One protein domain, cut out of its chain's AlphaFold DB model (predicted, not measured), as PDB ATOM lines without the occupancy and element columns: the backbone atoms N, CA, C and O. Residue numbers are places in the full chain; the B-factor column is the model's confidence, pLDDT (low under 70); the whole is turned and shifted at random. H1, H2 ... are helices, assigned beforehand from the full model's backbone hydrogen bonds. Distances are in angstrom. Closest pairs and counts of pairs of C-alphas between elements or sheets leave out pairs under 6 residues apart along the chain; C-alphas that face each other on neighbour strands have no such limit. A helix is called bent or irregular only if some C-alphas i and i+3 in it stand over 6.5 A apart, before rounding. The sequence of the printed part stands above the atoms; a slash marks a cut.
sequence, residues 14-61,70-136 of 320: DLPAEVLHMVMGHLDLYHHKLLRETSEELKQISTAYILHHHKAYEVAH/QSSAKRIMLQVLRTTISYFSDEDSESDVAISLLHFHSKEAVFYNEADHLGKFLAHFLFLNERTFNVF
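What this domain is: This is residues 14 to 61 and 70 to 136 of the 320 residues of the protein "AT02411p" of Drosophila melanogaster (UniProt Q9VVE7). H5 runs through the middle of a bundle of helices, with H6, the longest, folding back along it on one side and H3 crossing it on another. H2 folds back on H3 and reaches H5, H4 lies beside the first part of H6, and the short H1 is set crosswise to H3, farthest from the middle. The bundle of H2, H3, H4, H5 and H6 is up and down, each helix running against the one before it in the chain. The printed part has 115 residues with six named helices, H1 to H6 in chain order, and no named strand; its class is all helix. The whole is compact, with a radius of gyration of the C-alphas of 14.4 A and a rounded outline of 41 by 35 by 22 A.

How they stand to each other: H6, residues 114 to 135, touches H5, residues 94 to 110, at a shallow tilt of 32 degrees, opposite ways; the two form a helical hairpin. Their closest C-alphas, those of Ser 100 and Phe 125, are 5.6 A apart. With residues 114 to 122 alone, H6 touches H4, residues 70 to 86, the same way at a shallow tilt of 18 degrees, closest at C-alphas 77 and 114, 6.2 A apart. H5 touches H3, residues 40 to 60, at a steep tilt of 51 degrees, the same way, with C-alphas 47 and 98 closest at 5.5 A. H3 and H6 are apart. With residues 42 to 46 alone, H3 touches H2, residues 29 to 38, in a second helical hairpin, closest at C-alphas 36 and 43, 4.1 A apart; the shallow tilt of 33 degrees is only just short of steep. H2 also touches residues 99 to 106 of H5, with C-alphas 29 and 102 closest at 6.4 A. H1, residues 17 to 25, only just touches H3, with 3 pairs of C-alphas within 8 A, the closest His 21 and Tyr 49 at 6.5 A, and is about perpendicular to it at 75 degrees. Of the six touching pairs 4 are at a shallow tilt, only just a mostly aligned packing. Every O i to N i+4 pair is within hydrogen-bond range in H1, H2, H3 and H4, against 11 of 13 in H5 and 15 of 18 in H6.

Where its parts are: H6 spans 33.2 A, from C-alpha 114 at (121.035, 137.260, 102.683) to C-alpha 135 at (88.545, 130.650, 104.799). It is irregular, but only just: C-alphas 131 and 134 are 6.6 A apart. H5 spans 25.0 A and is irregular, with C-alphas 106 and 109 7.6 A apart. H3 spans 30.1 A, H4 24.5 A, H2 14.7 A and H1 12.2 A, H1 beginning with C-alpha 17 at (110.824, 110.042, 116.862).

The domain as a whole: The two C-alphas farthest apart, those of Gln 70 and Val 135, are 41.5 A apart. Residues 62 to 69 are not printed, and C-alphas 61 and 70 are 9.9 A apart across this cut, between H3 and H4. Of the links that are printed whole, H4 to H5 is short and the others are tight. The mean pLDDT of the printed part is 87.0; residues 70, 91, 112 and 132 to 136 of the model are under 70.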
ATOM      1  N   ASP A  14     104.325 105.064 113.401       85.07
ATOM      2  CA  ASP A  14     104.661 104.117 114.472       85.07
ATOM      3  C   ASP A  14     106.184 104.034 114.712       85.07
ATOM      4  O   ASP A  14     106.638 103.316 115.607       85.07
ATOM      5  N   LEU A  15     106.993 104.715 113.892       85.63
ATOM      6  CA  LEU A  15     108.444 104.744 114.044       85.63
ATOM      7  C   LEU A  15     108.863 105.640 115.227       85.63
ATOM      8  O   LEU A  15     108.217 106.654 115.489       85.63
ATOM      9  N   PRO A  16     109.984 105.330 115.909       88.93
ATOM     10  CA  PRO A  16     110.556 106.213 116.923       88.93
ATOM     11  C   PRO A  16     110.817 107.622 116.380       88.93
ATOM     12  O   PRO A  16     111.183 107.784 115.211       88.93
ATOM     13  N   ALA A  17     110.685 108.635 117.240       84.97
ATOM     14  CA  ALA A  17     110.824 110.042 116.862       84.97
ATOM     15  C   ALA A  17     112.170 110.341 116.178       84.97
ATOM     16  O   ALA A  17     112.224 111.095 115.210       84.97
ATOM     17  N   GLU A  18     113.253 109.694 116.616       85.18
ATOM     18  CA  GLU A  18     114.589 109.840 116.038       85.18
ATOM     19  C   GLU A  18     114.643 109.308 114.601       85.18
ATOM     20  O   GLU A  18     115.240 109.932 113.723       85.18
ATOM     21  N   VAL A  19     113.987 108.173 114.339       88.80
ATOM     22  CA  VAL A  19     113.903 107.583 112.996       88.80
ATOM     23  C   VAL A  19     113.047 108.461 112.093       88.80
ATOM     24  O   VAL A  19     113.448 108.738 110.964       88.80
ATOM     25  N   LEU A  20     111.917 108.960 112.599       88.16
ATOM     26  CA  LEU A  20     111.087 109.926 111.886       88.16
ATOM     27  C   LEU A  20     111.882 111.178 111.517       88.16
ATOM     28  O   LEU A  20     111.888 111.559 110.352       88.16
ATOM     29  N   HIS A  21     112.605 111.784 112.459       86.71
ATOM     30  CA  HIS A  21     113.435 112.962 112.194       86.71
ATOM     31  C   HIS A  21     114.527 112.682 111.153       86.71
ATOM     32  O   HIS A  21     114.765 113.521 110.285       86.71
ATOM     33  N   MET A  22     115.156 111.502 111.184       89.11
ATOM     34  CA  MET A  22     116.108 111.098 110.143       89.11
ATOM     35  C   MET A  22     115.440 110.990 108.772       89.11
ATOM     36  O   MET A  22     115.998 111.488 107.799       89.11
ATOM     37  N   VAL A  23     114.255 110.377 108.682       90.15
ATOM     38  CA  VAL A  23     113.488 110.310 107.427       90.15
ATOM     39  C   VAL A  23     113.194 111.721 106.924       90.15
ATOM     40  O   VAL A  23     113.519 112.022 105.780       90.15
ATOM     41  N   MET A  24     112.670 112.598 107.788       91.78
ATOM     42  CA  MET A  24     112.373 113.996 107.453       91.78
ATOM     43  C   MET A  24     113.610 114.743 106.944       91.78
ATOM     44  O   MET A  24     113.513 115.484 105.975       91.78
ATOM     45  N   GLY A  25     114.788 114.500 107.526       89.83
ATOM     46  CA  GLY A  25     116.050 115.097 107.074       89.83
ATOM     47  C   GLY A  25     116.479 114.737 105.652       89.83
ATOM     48  O   GLY A  25     117.299 115.450 105.078       89.83
ATOM     49  N   HIS A  26     115.917 113.676 105.069       91.32
ATOM     50  CA  HIS A  26     116.174 113.269 103.686       91.32
ATOM     51  C   HIS A  26     115.067 113.693 102.714       91.32
ATOM     52  O   HIS A  26     115.205 113.480 101.509       91.32
ATOM     53  N   LEU A  27     113.965 114.264 103.207       91.18
ATOM     54  CA  LEU A  27     112.877 114.716 102.351       91.18
ATOM     55  C   LEU A  27     113.211 116.090 101.772       91.18
ATOM     56  O   LEU A  27     113.565 117.027 102.485       91.18
ATOM     57  N   ASP A  28     113.045 116.233 100.462       89.69
ATOM     58  CA  ASP A  28     113.021 117.555  99.850       89.69
ATOM     59  C   ASP A  28     111.674 118.264 100.107       89.69
ATOM     60  O   ASP A  28     110.727 117.724 100.692       89.69
ATOM     61  N   LEU A  29     111.573 119.502  99.622       88.47
ATOM     62  CA  LEU A  29     110.363 120.313  99.723       88.47
ATOM     63  C   LEU A  29     109.111 119.614  99.163       88.47
ATOM     64  O   LEU A  29     108.021 119.779  99.713       88.47
ATOM     65  N   TYR A  30     109.237 118.883  98.054       91.36
ATOM     66  CA  TYR A  30     108.108 118.211  97.415       91.36
ATOM     67  C   TYR A  30     107.617 117.041  98.272       91.36
ATOM     68  O   TYR A  30     106.421 116.938  98.548       91.36
ATOM     69  N   HIS A  31     108.536 116.215  98.767       92.60
ATOM     70  CA  HIS A  31     108.194 115.047  99.574       92.60
ATOM     71  C   HIS A  31     107.634 115.430 100.948       92.60
ATOM     72  O   HIS A  31     106.682 114.806 101.413       92.60
ATOM     73  N   HIS A  32     108.136 116.502 101.568       93.11
ATOM     74  CA  HIS A  32     107.521 117.051 102.779       93.11
ATOM     75  C   HIS A  32     106.073 117.495 102.547       93.11
ATOM     76  O   HIS A  32     105.230 117.263 103.410       93.11
ATOM     77  N   LYS A  33     105.759 118.133 101.411       90.97
ATOM     78  CA  LYS A  33     104.377 118.537 101.096       90.97
ATOM     79  C   LYS A  33     103.463 117.328 100.943       90.97
ATOM     80  O   LYS A  33     102.435 117.277 101.606       90.97
ATOM     81  N   LEU A  34     103.886 116.337 100.158       92.13
ATOM     82  CA  LEU A  34     103.131 115.098  99.966       92.13
ATOM     83  C   LEU A  34     102.852 114.393 101.303       92.13
ATOM     84  O   LEU A  34     101.738 113.943 101.571       92.13
ATOM     85  N   LEU A  35     103.856 114.348 102.182       90.59
ATOM     86  CA  LEU A  35     103.716 113.764 103.509       90.59
ATOM     87  C   LEU A  35     102.665 114.499 104.359       90.59
ATOM     88  O   LEU A  35     101.824 113.863 104.990       90.59
ATOM     89  N   ARG A  36     102.691 115.836 104.350       91.97
ATOM     90  CA  ARG A  36     101.745 116.686 105.095       91.97
ATOM     91  C   ARG A  36     100.309 116.577 104.581       91.97
ATOM     92  O   ARG A  36      99.383 116.808 105.345       91.97
ATOM     93  N   GLU A  37     100.122 116.234 103.310       90.92
ATOM     94  CA  GLU A  37      98.803 115.990 102.707       90.92
ATOM     95  C   GLU A  37      98.242 114.600 103.055       90.92
ATOM     96  O   GLU A  37      97.045 114.363 102.910       90.92
ATOM     97  N   THR A  38      99.087 113.679 103.530       89.88
ATOM     98  CA  THR A  38      98.697 112.287 103.792       89.88
ATOM     99  C   THR A  38      97.914 112.129 105.102       89.88
ATOM    100  O   THR A  38      96.965 111.346 105.157       89.88
ATOM    101  N   SER A  39      98.297 112.840 106.170       90.24
ATOM    102  CA  SER A  39      97.554 112.861 107.439       90.24
ATOM    103  C   SER A  39      97.887 114.090 108.292       90.24
ATOM    104  O   SER A  39      98.988 114.636 108.205       90.24
ATOM    105  N   GLU A  40      96.958 114.501 109.166       90.64
ATOM    106  CA  GLU A  40      97.186 115.626 110.091       90.64
ATOM    107  C   GLU A  40      98.289 115.313 111.116       90.64
ATOM    108  O   GLU A  40      99.090 116.177 111.454       90.64
ATOM    109  N   GLU A  41      98.402 114.057 111.553       90.22
ATOM    110  CA  GLU A  41      99.468 113.609 112.457       90.22
ATOM    111  C   GLU A  41     100.856 113.748 111.803       90.22
ATOM    112  O   GLU A  41     101.772 114.335 112.379       90.22
ATOM    113  N   LEU A  42     101.012 113.296 110.552       90.47
ATOM    114  CA  LEU A  42     102.264 113.469 109.809       90.47
ATOM    115  C   LEU A  42     102.551 114.940 109.506       90.47
ATOM    116  O   LEU A  42     103.716 115.349 109.480       90.47
ATOM    117  N   LYS A  43     101.509 115.752 109.309       91.85
ATOM    118  CA  LYS A  43     101.642 117.202 109.183       91.85
ATOM    119  C   LYS A  43     102.183 117.829 110.465       91.85
ATOM    120  O   LYS A  43     103.116 118.622 110.362       91.85
ATOM    121  N   GLN A  44     101.682 117.444 111.636       91.46
ATOM    122  CA  GLN A  44     102.192 117.904 112.932       91.46
ATOM    123  C   GLN A  44     103.651 117.488 113.154       91.46
ATOM    124  O   GLN A  44     104.484 118.340 113.458       91.46
ATOM    125  N   ILE A  45     103.995 116.218 112.903       90.65
ATOM    126  CA  ILE A  45     105.379 115.718 113.008       90.65
ATOM    127  C   ILE A  45     106.311 116.500 112.069       90.65
ATOM    128  O   ILE A  45     107.383 116.952 112.468       90.65
ATOM    129  N   SER A  46     105.890 116.700 110.819       92.65
ATOM    130  CA  SER A  46     106.628 117.475 109.817       92.65
ATOM    131  C   SER A  46     106.803 118.938 110.244       92.65
ATOM    132  O   SER A  46     107.898 119.480 110.123       92.65
ATOM    133  N   THR A  47     105.760 119.577 110.790       92.38
ATOM    134  CA  THR A  47     105.828 120.948 111.330       92.38
ATOM    135  C   THR A  47     106.854 121.034 112.462       92.38
ATOM    136  O   THR A  47     107.776 121.843 112.375       92.38
ATOM    137  N   ALA A  48     106.760 120.154 113.463       91.82
ATOM    138  CA  ALA A  48     107.676 120.127 114.603       91.82
ATOM    139  C   ALA A  48     109.137 119.928 114.167       91.82
ATOM    140  O   ALA A  48     110.026 120.647 114.628       91.82
ATOM    141  N   TYR A  49     109.383 119.010 113.225       93.55
ATOM    142  CA  TYR A  49     110.709 118.800 112.647       93.55
ATOM    143  C   TYR A  49     111.252 120.071 111.975       93.55
ATOM    144  O   TYR A  49     112.385 120.466 112.247       93.55
ATOM    145  N   ILE A  50     110.461 120.731 111.121       94.07
ATOM    146  CA  ILE A  50     110.918 121.918 110.381       94.07
ATOM    147  C   ILE A  50     111.240 123.070 111.339       94.07
ATOM    148  O   ILE A  50     112.280 123.715 111.193       94.07
ATOM    149  N   LEU A  51     110.383 123.314 112.333       93.14
ATOM    150  CA  LEU A  51     110.620 124.351 113.339       93.14
ATOM    151  C   LEU A  51     111.875 124.057 114.162       93.14
ATOM    152  O   LEU A  51     112.695 124.950 114.378       93.14
ATOM    153  N   HIS A  52     112.064 122.802 114.571       92.45
ATOM    154  CA  HIS A  52     113.264 122.379 115.284       92.45
ATOM    155  C   HIS A  52     114.528 122.549 114.427       92.45
ATOM    156  O   HIS A  52     115.520 123.107 114.895       92.45
ATOM    157  N   HIS A  53     114.484 122.127 113.160       92.80
ATOM    158  CA  HIS A  53     115.586 122.285 112.214       92.80
ATOM    159  C   HIS A  53     115.955 123.761 112.021       92.80
ATOM    160  O   HIS A  53     117.127 124.128 112.127       92.80
ATOM    161  N   HIS A  54     114.956 124.625 111.819       94.24
ATOM    162  CA  HIS A  54     115.180 126.061 111.707       94.24
ATOM    163  C   HIS A  54     115.770 126.643 112.996       94.24
ATOM    164  O   HIS A  54     116.701 127.445 112.949       94.24
ATOM    165  N   LYS A  55     115.295 126.195 114.163       93.36
ATOM    166  CA  LYS A  55     115.829 126.654 115.445       93.36
ATOM    167  C   LYS A  55     117.294 126.268 115.633       93.36
ATOM    168  O   LYS A  55     118.093 127.097 116.069       93.36
ATOM    169  N   ALA A  56     117.665 125.040 115.280       91.73
ATOM    170  CA  ALA A  56     119.055 124.594 115.296       91.73
ATOM    171  C   ALA A  56     119.921 125.420 114.328       91.73
ATOM    172  O   ALA A  56     121.036 125.809 114.678       91.73
ATOM    173  N   TYR A  57     119.385 125.754 113.151       91.73
ATOM    174  CA  TYR A  57     120.042 126.636 112.187       91.73
ATOM    175  C   TYR A  57     120.279 128.045 112.755       91.73
ATOM    176  O   TYR A  57     121.374 128.586 112.586       91.73
ATOM    177  N   GLU A  58     119.312 128.627 113.474       92.25
ATOM    178  CA  GLU A  58     119.508 129.905 114.173       92.25
ATOM    179  C   GLU A  58     120.636 129.834 115.206       92.25
ATOM    180  O   GLU A  58     121.475 130.729 115.268       92.25
ATOM    181  N   VAL A  59     120.658 128.773 116.019       89.70
ATOM    182  CA  VAL A  59     121.667 128.582 117.070       89.70
ATOM    183  C   VAL A  59     123.062 128.432 116.465       89.70
ATOM    184  O   VAL A  59     124.005 129.052 116.955       89.70
ATOM    185  N   ALA A  60     123.198 127.694 115.361       87.92
ATOM    186  CA  ALA A  60     124.468 127.539 114.650       87.92
ATOM    187  C   ALA A  60     125.029 128.866 114.096       87.92
ATOM    188  O   ALA A  60     126.234 128.973 113.879       87.92
ATOM    189  N   HIS A  61     124.171 129.872 113.894       87.77
ATOM    190  CA  HIS A  61     124.536 131.218 113.436       87.77
ATOM    191  C   HIS A  61     124.392 132.287 114.536       87.77
ATOM    192  O   HIS A  61     124.389 133.488 114.245       87.77
ATOM    193  N   GLN A  70     130.740 136.957 106.940       59.67
ATOM    194  CA  GLN A  70     129.609 136.140 106.461       59.67
ATOM    195  C   GLN A  70     128.724 135.606 107.601       59.67
ATOM    196  O   GLN A  70     127.514 135.455 107.439       59.67
ATOM    197  N   SER A  71     129.312 135.353 108.774       72.38
ATOM    198  CA  SER A  71     128.568 134.919 109.960       72.38
ATOM    199  C   SER A  71     127.669 136.035 110.497       72.38
ATOM    200  O   SER A  71     126.586 135.753 111.008       72.38
ATOM    201  N   SER A  72     128.079 137.302 110.355       85.71
ATOM    202  CA  SER A  72     127.297 138.440 110.844       85.71
ATOM    203  C   SER A  72     126.103 138.749 109.934       85.71
ATOM    204  O   SER A  72     125.012 138.994 110.448       85.71
ATOM    205  N   ALA A  73     126.256 138.652 108.607       90.45
ATOM    206  CA  ALA A  73     125.154 138.837 107.658       90.45
ATOM    207  C   ALA A  73     124.028 137.816 107.890       90.45
ATOM    208  O   ALA A  73     122.876 138.204 108.099       90.45
ATOM    209  N   LYS A  74     124.355 136.517 107.954       90.66
ATOM    210  CA  LYS A  74     123.359 135.471 108.242       90.66
ATOM    211  C   LYS A  74     122.655 135.695 109.576       90.66
ATOM    212  O   LYS A  74     121.431 135.609 109.636       90.66
ATOM    213  N   ARG A  75     123.398 136.057 110.625       90.69
ATOM    214  CA  ARG A  75     122.821 136.386 111.935       90.69
ATOM    215  C   ARG A  75     121.836 137.550 111.857       90.69
ATOM    216  O   ARG A  75     120.741 137.449 112.402       90.69
ATOM    217  N   ILE A  76     122.206 138.646 111.191       93.81
ATOM    218  CA  ILE A  76     121.335 139.821 111.046       93.81
ATOM    219  C   ILE A  76     120.060 139.439 110.291       93.81
ATOM    220  O   ILE A  76     118.968 139.787 110.738       93.81
ATOM    221  N   MET A  77     120.182 138.692 109.188       94.89
ATOM    222  CA  MET A  77     119.030 138.174 108.447       94.89
ATOM    223  C   MET A  77     118.110 137.360 109.353       94.89
ATOM    224  O   MET A  77     116.915 137.634 109.391       94.89
ATOM    225  N   LEU A  78     118.654 136.391 110.092       94.39
ATOM    226  CA  LEU A  78     117.879 135.524 110.979       94.39
ATOM    227  C   LEU A  78     117.221 136.298 112.123       94.39
ATOM    228  O   LEU A  78     116.070 136.039 112.455       94.39
ATOM    229  N   GLN A  79     117.901 137.297 112.687       94.22
ATOM    230  CA  GLN A  79     117.320 138.160 113.712       94.22
ATOM    231  C   GLN A  79     116.129 138.954 113.163       94.22
ATOM    232  O   GLN A  79     115.067 138.966 113.781       94.22
ATOM    233  N   VAL A  80     116.293 139.608 112.006       95.99
ATOM    234  CA  VAL A  80     115.211 140.379 111.373       95.99
ATOM    235  C   VAL A  80     114.059 139.458 110.974       95.99
ATOM    236  O   VAL A  80     112.896 139.794 111.203       95.99
ATOM    237  N   LEU A  81     114.377 138.286 110.426       94.97
ATOM    238  CA  LEU A  81     113.415 137.251 110.080       94.97
ATOM    239  C   LEU A  81     112.586 136.846 111.301       94.97
ATOM    240  O   LEU A  81     111.367 137.002 111.268       94.97
ATOM    241  N   ARG A  82     113.241 136.403 112.383       92.80
ATOM    242  CA  ARG A  82     112.597 135.968 113.627       92.80
ATOM    243  C   ARG A  82     111.671 137.035 114.188       92.80
ATOM    244  O   ARG A  82     110.521 136.743 114.495       92.80
ATOM    245  N   THR A  83     112.158 138.271 114.299       91.96
ATOM    246  CA  THR A  83     111.337 139.367 114.815       91.96
ATOM    247  C   THR A  83     110.148 139.660 113.903       91.96
ATOM    248  O   THR A  83     109.083 139.992 114.396       91.96
ATOM    249  N   THR A  84     110.284 139.519 112.583       93.18
ATOM    250  CA  THR A  84     109.162 139.773 111.667       93.18
ATOM    251  C   THR A  84     108.104 138.675 111.749       93.18
ATOM    252  O   THR A  84     106.917 138.985 111.801       93.18
ATOM    253  N   ILE A  85     108.504 137.398 111.770       91.67
ATOM    254  CA  ILE A  85     107.561 136.266 111.787       91.67
ATOM    255  C   ILE A  85     106.873 136.082 113.143       91.67
ATOM    256  O   ILE A  85     105.757 135.565 113.175       91.67
ATOM    257  N   SER A  86     107.481 136.531 114.249       90.19
ATOM    258  CA  SER A  86     106.895 136.373 115.588       90.19
ATOM    259  C   SER A  86     105.546 137.077 115.735       90.19
ATOM    260  O   SER A  86     104.699 136.603 116.477       90.19
ATOM    261  N   TYR A  87     105.307 138.160 114.986       89.05
ATOM    262  CA  TYR A  87     104.008 138.849 114.960       89.05
ATOM    263  C   TYR A  87     102.892 138.038 114.309       89.05
ATOM    264  O   TYR A  87     101.723 138.365 114.465       89.05
ATOM    265  N   PHE A  88     103.251 137.020 113.536       86.88
ATOM    266  CA  PHE A  88     102.312 136.189 112.801       86.88
ATOM    267  C   PHE A  88     102.235 134.782 113.371       86.88
ATOM    268  O   PHE A  88     101.600 133.962 112.740       86.88
ATOM    269  N   SER A  89     102.899 134.492 114.494       75.48
ATOM    270  CA  SER A  89     102.970 133.150 115.079       75.48
ATOM    271  C   SER A  89     101.759 132.893 115.982       75.48
ATOM    272  O   SER A  89     101.885 132.869 117.202       75.48
ATOM    273  N   ASP A  90     100.578 132.763 115.377       75.60
ATOM    274  CA  ASP A  90      99.391 132.200 116.034       75.60
ATOM    275  C   ASP A  90      99.337 130.666 115.841       75.60
ATOM    276  O   ASP A  90      99.993 130.127 114.948       75.60
ATOM    277  N   GLU A  91      98.573 129.940 116.667       66.49
ATOM    278  CA  GLU A  91      98.489 128.464 116.586       66.49
ATOM    279  C   GLU A  91      98.064 127.969 115.186       66.49
ATOM    280  O   GLU A  91      98.528 126.933 114.710       66.49
ATOM    281  N   ASP A  92      97.231 128.743 114.483       70.52
ATOM    282  CA  ASP A  92      96.704 128.394 113.160       70.52
ATOM    283  C   ASP A  92      97.732 128.584 112.022       70.52
ATOM    284  O   ASP A  92      97.617 127.959 110.964       70.52
ATOM    285  N   SER A  93      98.738 129.440 112.206       78.79
ATOM    286  CA  SER A  93      99.756 129.766 111.195       78.79
ATOM    287  C   SER A  93     101.040 128.955 111.327       78.79
ATOM    288  O   SER A  93     101.873 129.005 110.420       78.79
ATOM    289  N   GLU A  94     101.215 128.175 112.397       84.97
ATOM    290  CA  GLU A  94     102.441 127.403 112.637       84.97
ATOM    291  C   GLU A  94     102.794 126.503 111.435       84.97
ATOM    292  O   GLU A  94     103.944 126.422 110.991       84.97
ATOM    293  N   SER A  95     101.773 125.889 110.830       85.64
ATOM    294  CA  SER A  95     101.908 125.093 109.607       85.64
ATOM    295  C   SER A  95     102.391 125.920 108.407       85.64
ATOM    296  O   SER A  95     103.227 125.444 107.632       85.64
ATOM    297  N   ASP A  96     101.876 127.138 108.237       85.50
ATOM    298  CA  ASP A  96     102.239 128.033 107.133       85.50
ATOM    299  C   ASP A  96     103.661 128.580 107.313       85.50
ATOM    300  O   ASP A  96     104.438 128.642 106.351       85.50
ATOM    301  N   VAL A  97     104.038 128.894 108.557       89.75
ATOM    302  CA  VAL A  97     105.410 129.240 108.946       89.75
ATOM    303  C   VAL A  97     106.349 128.085 108.606       89.75
ATOM    304  O   VAL A  97     107.331 128.295 107.896       89.75
ATOM    305  N   ALA A  98     106.036 126.857 109.024       90.59
ATOM    306  CA  ALA A  98     106.875 125.692 108.757       90.59
ATOM    307  C   ALA A  98     107.061 125.434 107.251       90.59
ATOM    308  O   ALA A  98     108.189 125.299 106.780       90.59
ATOM    309  N   ILE A  99     105.991 125.438 106.451       88.21
ATOM    310  CA  ILE A  99     106.110 125.265 104.988       88.21
ATOM    311  C   ILE A  99     106.950 126.385 104.357       88.21
ATOM    312  O   ILE A  99     107.736 126.134 103.435       88.21
ATOM    313  N   SER A 100     106.813 127.615 104.853       90.66
ATOM    314  CA  SER A 100     107.622 128.746 104.396       90.66
ATOM    315  C   SER A 100     109.096 128.555 104.754       90.66
ATOM    316  O   SER A 100     109.965 128.794 103.915       90.66
ATOM    317  N   LEU A 101     109.405 128.093 105.969       92.77
ATOM    318  CA  LEU A 101     110.774 127.822 106.424       92.77
ATOM    319  C   LEU A 101     111.415 126.669 105.652       92.77
ATOM    320  O   LEU A 101     112.600 126.703 105.330       92.77
ATOM    321  N   LEU A 102     110.633 125.676 105.248       89.62
ATOM    322  CA  LEU A 102     111.133 124.648 104.348       89.62
ATOM    323  C   LEU A 102     111.506 125.231 102.969       89.62
ATOM    324  O   LEU A 102     112.533 124.877 102.385       89.62
ATOM    325  N   HIS A 103     110.720 126.189 102.460       88.58
ATOM    326  CA  HIS A 103     111.089 126.963 101.268       88.58
ATOM    327  C   HIS A 103     112.364 127.791 101.466       88.58
ATOM    328  O   HIS A 103     113.181 127.851 100.549       88.58
ATOM    329  N   PHE A 104     112.538 128.407 102.637       91.18
ATOM    330  CA  PHE A 104     113.759 129.130 103.010       91.18
ATOM    331  C   PHE A 104     114.989 128.222 102.885       91.18
ATOM    332  O   PHE A 104     115.900 128.503 102.109       91.18
ATOM    333  N   HIS A 105     114.979 127.075 103.567       89.97
ATOM    334  CA  HIS A 105     116.121 126.159 103.575       89.97
ATOM    335  C   HIS A 105     116.397 125.542 102.197       89.97
ATOM    336  O   HIS A 105     117.544 125.487 101.761       89.97
ATOM    337  N   SER A 106     115.356 125.159 101.449       84.92
ATOM    338  CA  SER A 106     115.527 124.591 100.098       84.92
ATOM    339  C   SER A 106     116.097 125.573  99.068       84.92
ATOM    340  O   SER A 106     116.662 125.140  98.063       84.92
ATOM    341  N   LYS A 107     115.962 126.888  99.288       80.93
ATOM    342  CA  LYS A 107     116.468 127.922  98.373       80.93
ATOM    343  C   LYS A 107     117.727 128.628  98.864       80.93
ATOM    344  O   LYS A 107     118.233 129.475  98.133       80.93
ATOM    345  N   GLU A 108     118.268 128.271 100.029       75.96
ATOM    346  CA  GLU A 108     119.444 128.936 100.608       75.96
ATOM    347  C   GLU A 108     120.617 129.006  99.616       75.96
ATOM    348  O   GLU A 108     121.196 130.071  99.423       75.96
ATOM    349  N   ALA A 109     120.907 127.908  98.913       70.80
ATOM    350  CA  ALA A 109     122.001 127.834  97.941       70.80
ATOM    351  C   ALA A 109     121.761 128.633  96.641       70.80
ATOM    352  O   ALA A 109     122.686 128.817  95.853       70.80
ATOM    353  N   VAL A 110     120.526 129.077  96.385       74.97
ATOM    354  CA  VAL A 110     120.142 129.785  95.151       74.97
ATOM    355  C   VAL A 110     120.327 131.299  95.292       74.97
ATOM    356  O   VAL A 110     120.459 132.000  94.287       74.97
ATOM    357  N   PHE A 111     120.321 131.829  96.515       71.74
ATOM    358  CA  PHE A 111     120.401 133.269  96.744       71.74
ATOM    359  C   PHE A 111     121.845 133.763  96.828       71.74
ATOM    360  O   PHE A 111     122.671 133.222  97.552       71.74
ATOM    361  N   TYR A 112     122.125 134.850  96.104       69.64
ATOM    362  CA  TYR A 112     123.447 135.481  96.078       69.64
ATOM    363  C   TYR A 112     123.756 136.305  97.335       69.64
ATOM    364  O   TYR A 112     124.920 136.607  97.581       69.64
ATOM    365  N   ASN A 113     122.733 136.723  98.090       86.17
ATOM    366  CA  ASN A 113     122.895 137.474  99.333       86.17
ATOM    367  C   ASN A 113     121.712 137.255 100.293       86.17
ATOM    368  O   ASN A 113     120.595 136.928  99.881       86.17
ATOM    369  N   GLU A 114     121.971 137.473 101.579       90.89
ATOM    370  CA  GLU A 114     121.035 137.260 102.683       90.89
ATOM    371  C   GLU A 114     119.845 138.238 102.669       90.89
ATOM    372  O   GLU A 114     118.746 137.885 103.090       90.89
ATOM    373  N   ALA A 115     120.027 139.454 102.145       92.39
ATOM    374  CA  ALA A 115     118.981 140.477 102.086       92.39
ATOM    375  C   ALA A 115     117.860 140.105 101.091       92.39
ATOM    376  O   ALA A 115     116.668 140.197 101.398       92.39
ATOM    377  N   ASP A 116     118.241 139.612  99.909       89.69
ATOM    378  CA  ASP A 116     117.326 139.096  98.891       89.69
ATOM    379  C   ASP A 116     116.615 137.833  99.390       89.69
ATOM    380  O   ASP A 116     115.398 137.706  99.219       89.69
ATOM    381  N   HIS A 117     117.345 136.944 100.079       92.15
ATOM    382  CA  HIS A 117     116.768 135.747 100.691       92.15
ATOM    383  C   HIS A 117     115.691 136.108 101.728       92.15
ATOM    384  O   HIS A 117     114.549 135.657 101.602       92.15
ATOM    385  N   LEU A 118     116.017 136.986 102.687       94.34
ATOM    386  CA  LEU A 118     115.081 137.520 103.683       94.34
ATOM    387  C   LEU A 118     113.816 138.066 103.024       94.34
ATOM    388  O   LEU A 118     112.691 137.695 103.360       94.34
ATOM    389  N   GLY A 119     114.012 138.959 102.061       92.86
ATOM    390  CA  GLY A 119     112.929 139.672 101.423       92.86
ATOM    391  C   GLY A 119     111.986 138.765 100.629       92.86
ATOM    392  O   GLY A 119     110.764 138.915 100.721       92.86
ATOM    393  N   LYS A 120     112.535 137.799  99.882       89.90
ATOM    394  CA  LYS A 120     111.751 136.815  99.122       89.90
ATOM    395  C   LYS A 120     111.037 135.821 100.024       89.90
ATOM    396  O   LYS A 120     109.885 135.495  99.734       89.90
ATOM    397  N   PHE A 121     111.682 135.378 101.103       92.03
ATOM    398  CA  PHE A 121     111.026 134.564 102.118       92.03
ATOM    399  C   PHE A 121     109.810 135.294 102.689       92.03
ATOM    400  O   PHE A 121     108.705 134.762 102.637       92.03
ATOM    401  N   LEU A 122     109.994 136.528 103.176       94.13
ATOM    402  CA  LEU A 122     108.916 137.281 103.818       94.13
ATOM    403  C   LEU A 122     107.770 137.546 102.848       94.13
ATOM    404  O   LEU A 122     106.613 137.382 103.216       94.13
ATOM    405  N   ALA A 123     108.074 137.894 101.596       92.36
ATOM    406  CA  ALA A 123     107.040 138.041 100.582       92.36
ATOM    407  C   ALA A 123     106.260 136.730 100.390       92.36
ATOM    408  O   ALA A 123     105.035 136.743 100.428       92.36
ATOM    409  N   HIS A 124     106.951 135.594 100.235       89.33
ATOM    410  CA  HIS A 124     106.313 134.286 100.073       89.33
ATOM    411  C   HIS A 124     105.429 133.908 101.269       89.33
ATOM    412  O   HIS A 124     104.261 133.579 101.075       89.33
ATOM    413  N   PHE A 125     105.970 134.010 102.484       91.68
ATOM    414  CA  PHE A 125     105.261 133.742 103.733       91.68
ATOM    415  C   PHE A 125     104.004 134.608 103.864       91.68
ATOM    416  O   PHE A 125     102.909 134.099 104.087       91.68
ATOM    417  N   LEU A 126     104.128 135.920 103.645       92.39
ATOM    418  CA  LEU A 126     102.997 136.835 103.762       92.39
ATOM    419  C   LEU A 126     101.964 136.634 102.638       92.39
ATOM    420  O   LEU A 126     100.776 136.813 102.882       92.39
ATOM    421  N   PHE A 127     102.368 136.213 101.433       89.68
ATOM    422  CA  PHE A 127     101.421 135.801 100.387       89.68
ATOM    423  C   PHE A 127     100.655 134.528 100.763       89.68
ATOM    424  O   PHE A 127      99.473 134.429 100.442       89.68
ATOM    425  N   LEU A 128     101.295 133.555 101.421       86.34
ATOM    426  CA  LEU A 128     100.601 132.368 101.932       86.34
ATOM    427  C   LEU A 128      99.603 132.755 103.028       86.34
ATOM    428  O   LEU A 128      98.432 132.387 102.927       86.34
ATOM    429  N   ASN A 129     100.026 133.603 103.967       84.14
ATOM    430  CA  ASN A 129      99.142 134.173 104.985       84.14
ATOM    431  C   ASN A 129      97.979 134.970 104.385       84.14
ATOM    432  O   ASN A 129      96.906 135.008 104.979       84.14
ATOM    433  N   GLU A 130      98.171 135.594 103.214       83.74
ATOM    434  CA  GLU A 130      97.106 136.316 102.514       83.74
ATOM    435  C   GLU A 130      96.145 135.415 101.729       83.74
ATOM    436  O   GLU A 130      94.993 135.778 101.506       83.74
ATOM    437  N   ARG A 131      96.565 134.214 101.327       76.42
ATOM    438  CA  ARG A 131      95.699 133.271 100.601       76.42
ATOM    439  C   ARG A 131      94.729 132.530 101.512       76.42
ATOM    440  O   ARG A 131      93.631 132.196 101.072       76.42
ATOM    441  N   THR A 132      95.107 132.297 102.766       63.04
ATOM    442  CA  THR A 132      94.243 131.629 103.750       63.04
ATOM    443  C   THR A 132      93.032 132.487 104.160       63.04
ATOM    444  O   THR A 132      92.090 131.964 104.750       63.04
ATOM    445  N   PHE A 133      92.972 133.768 103.758       55.92
ATOM    446  CA  PHE A 133      91.849 134.674 104.041       55.92
ATOM    447  C   PHE A 133      90.503 134.270 103.450       55.92
ATOM    448  O   PHE A 133      89.490 134.568 104.073       55.92
ATOM    449  N   ASN A 134      90.463 133.520 102.348       53.08
ATOM    450  CA  ASN A 134      89.190 133.038 101.795       53.08
ATOM    451  C   ASN A 134      88.463 132.029 102.717       53.08
ATOM    452  O   ASN A 134      87.376 131.575 102.373       53.08
ATOM    453  N   VAL A 135      89.065 131.651 103.852       62.09
ATOM    454  CA  VAL A 135      88.545 130.650 104.799       62.09
ATOM    455  C   VAL A 135      88.284 131.242 106.198       62.09
ATOM    456  O   VAL A 135      87.682 130.583 107.042       62.09
ATOM    457  N   PHE A 136      88.719 132.473 106.484       66.81
ATOM    458  CA  PHE A 136      88.637 133.039 107.836       66.81
ATOM    459  C   PHE A 136      87.328 133.787 108.109       66.81
ATOM    460  O   PHE A 136      86.743 134.396 107.222       66.81
TER     461      PHE A 136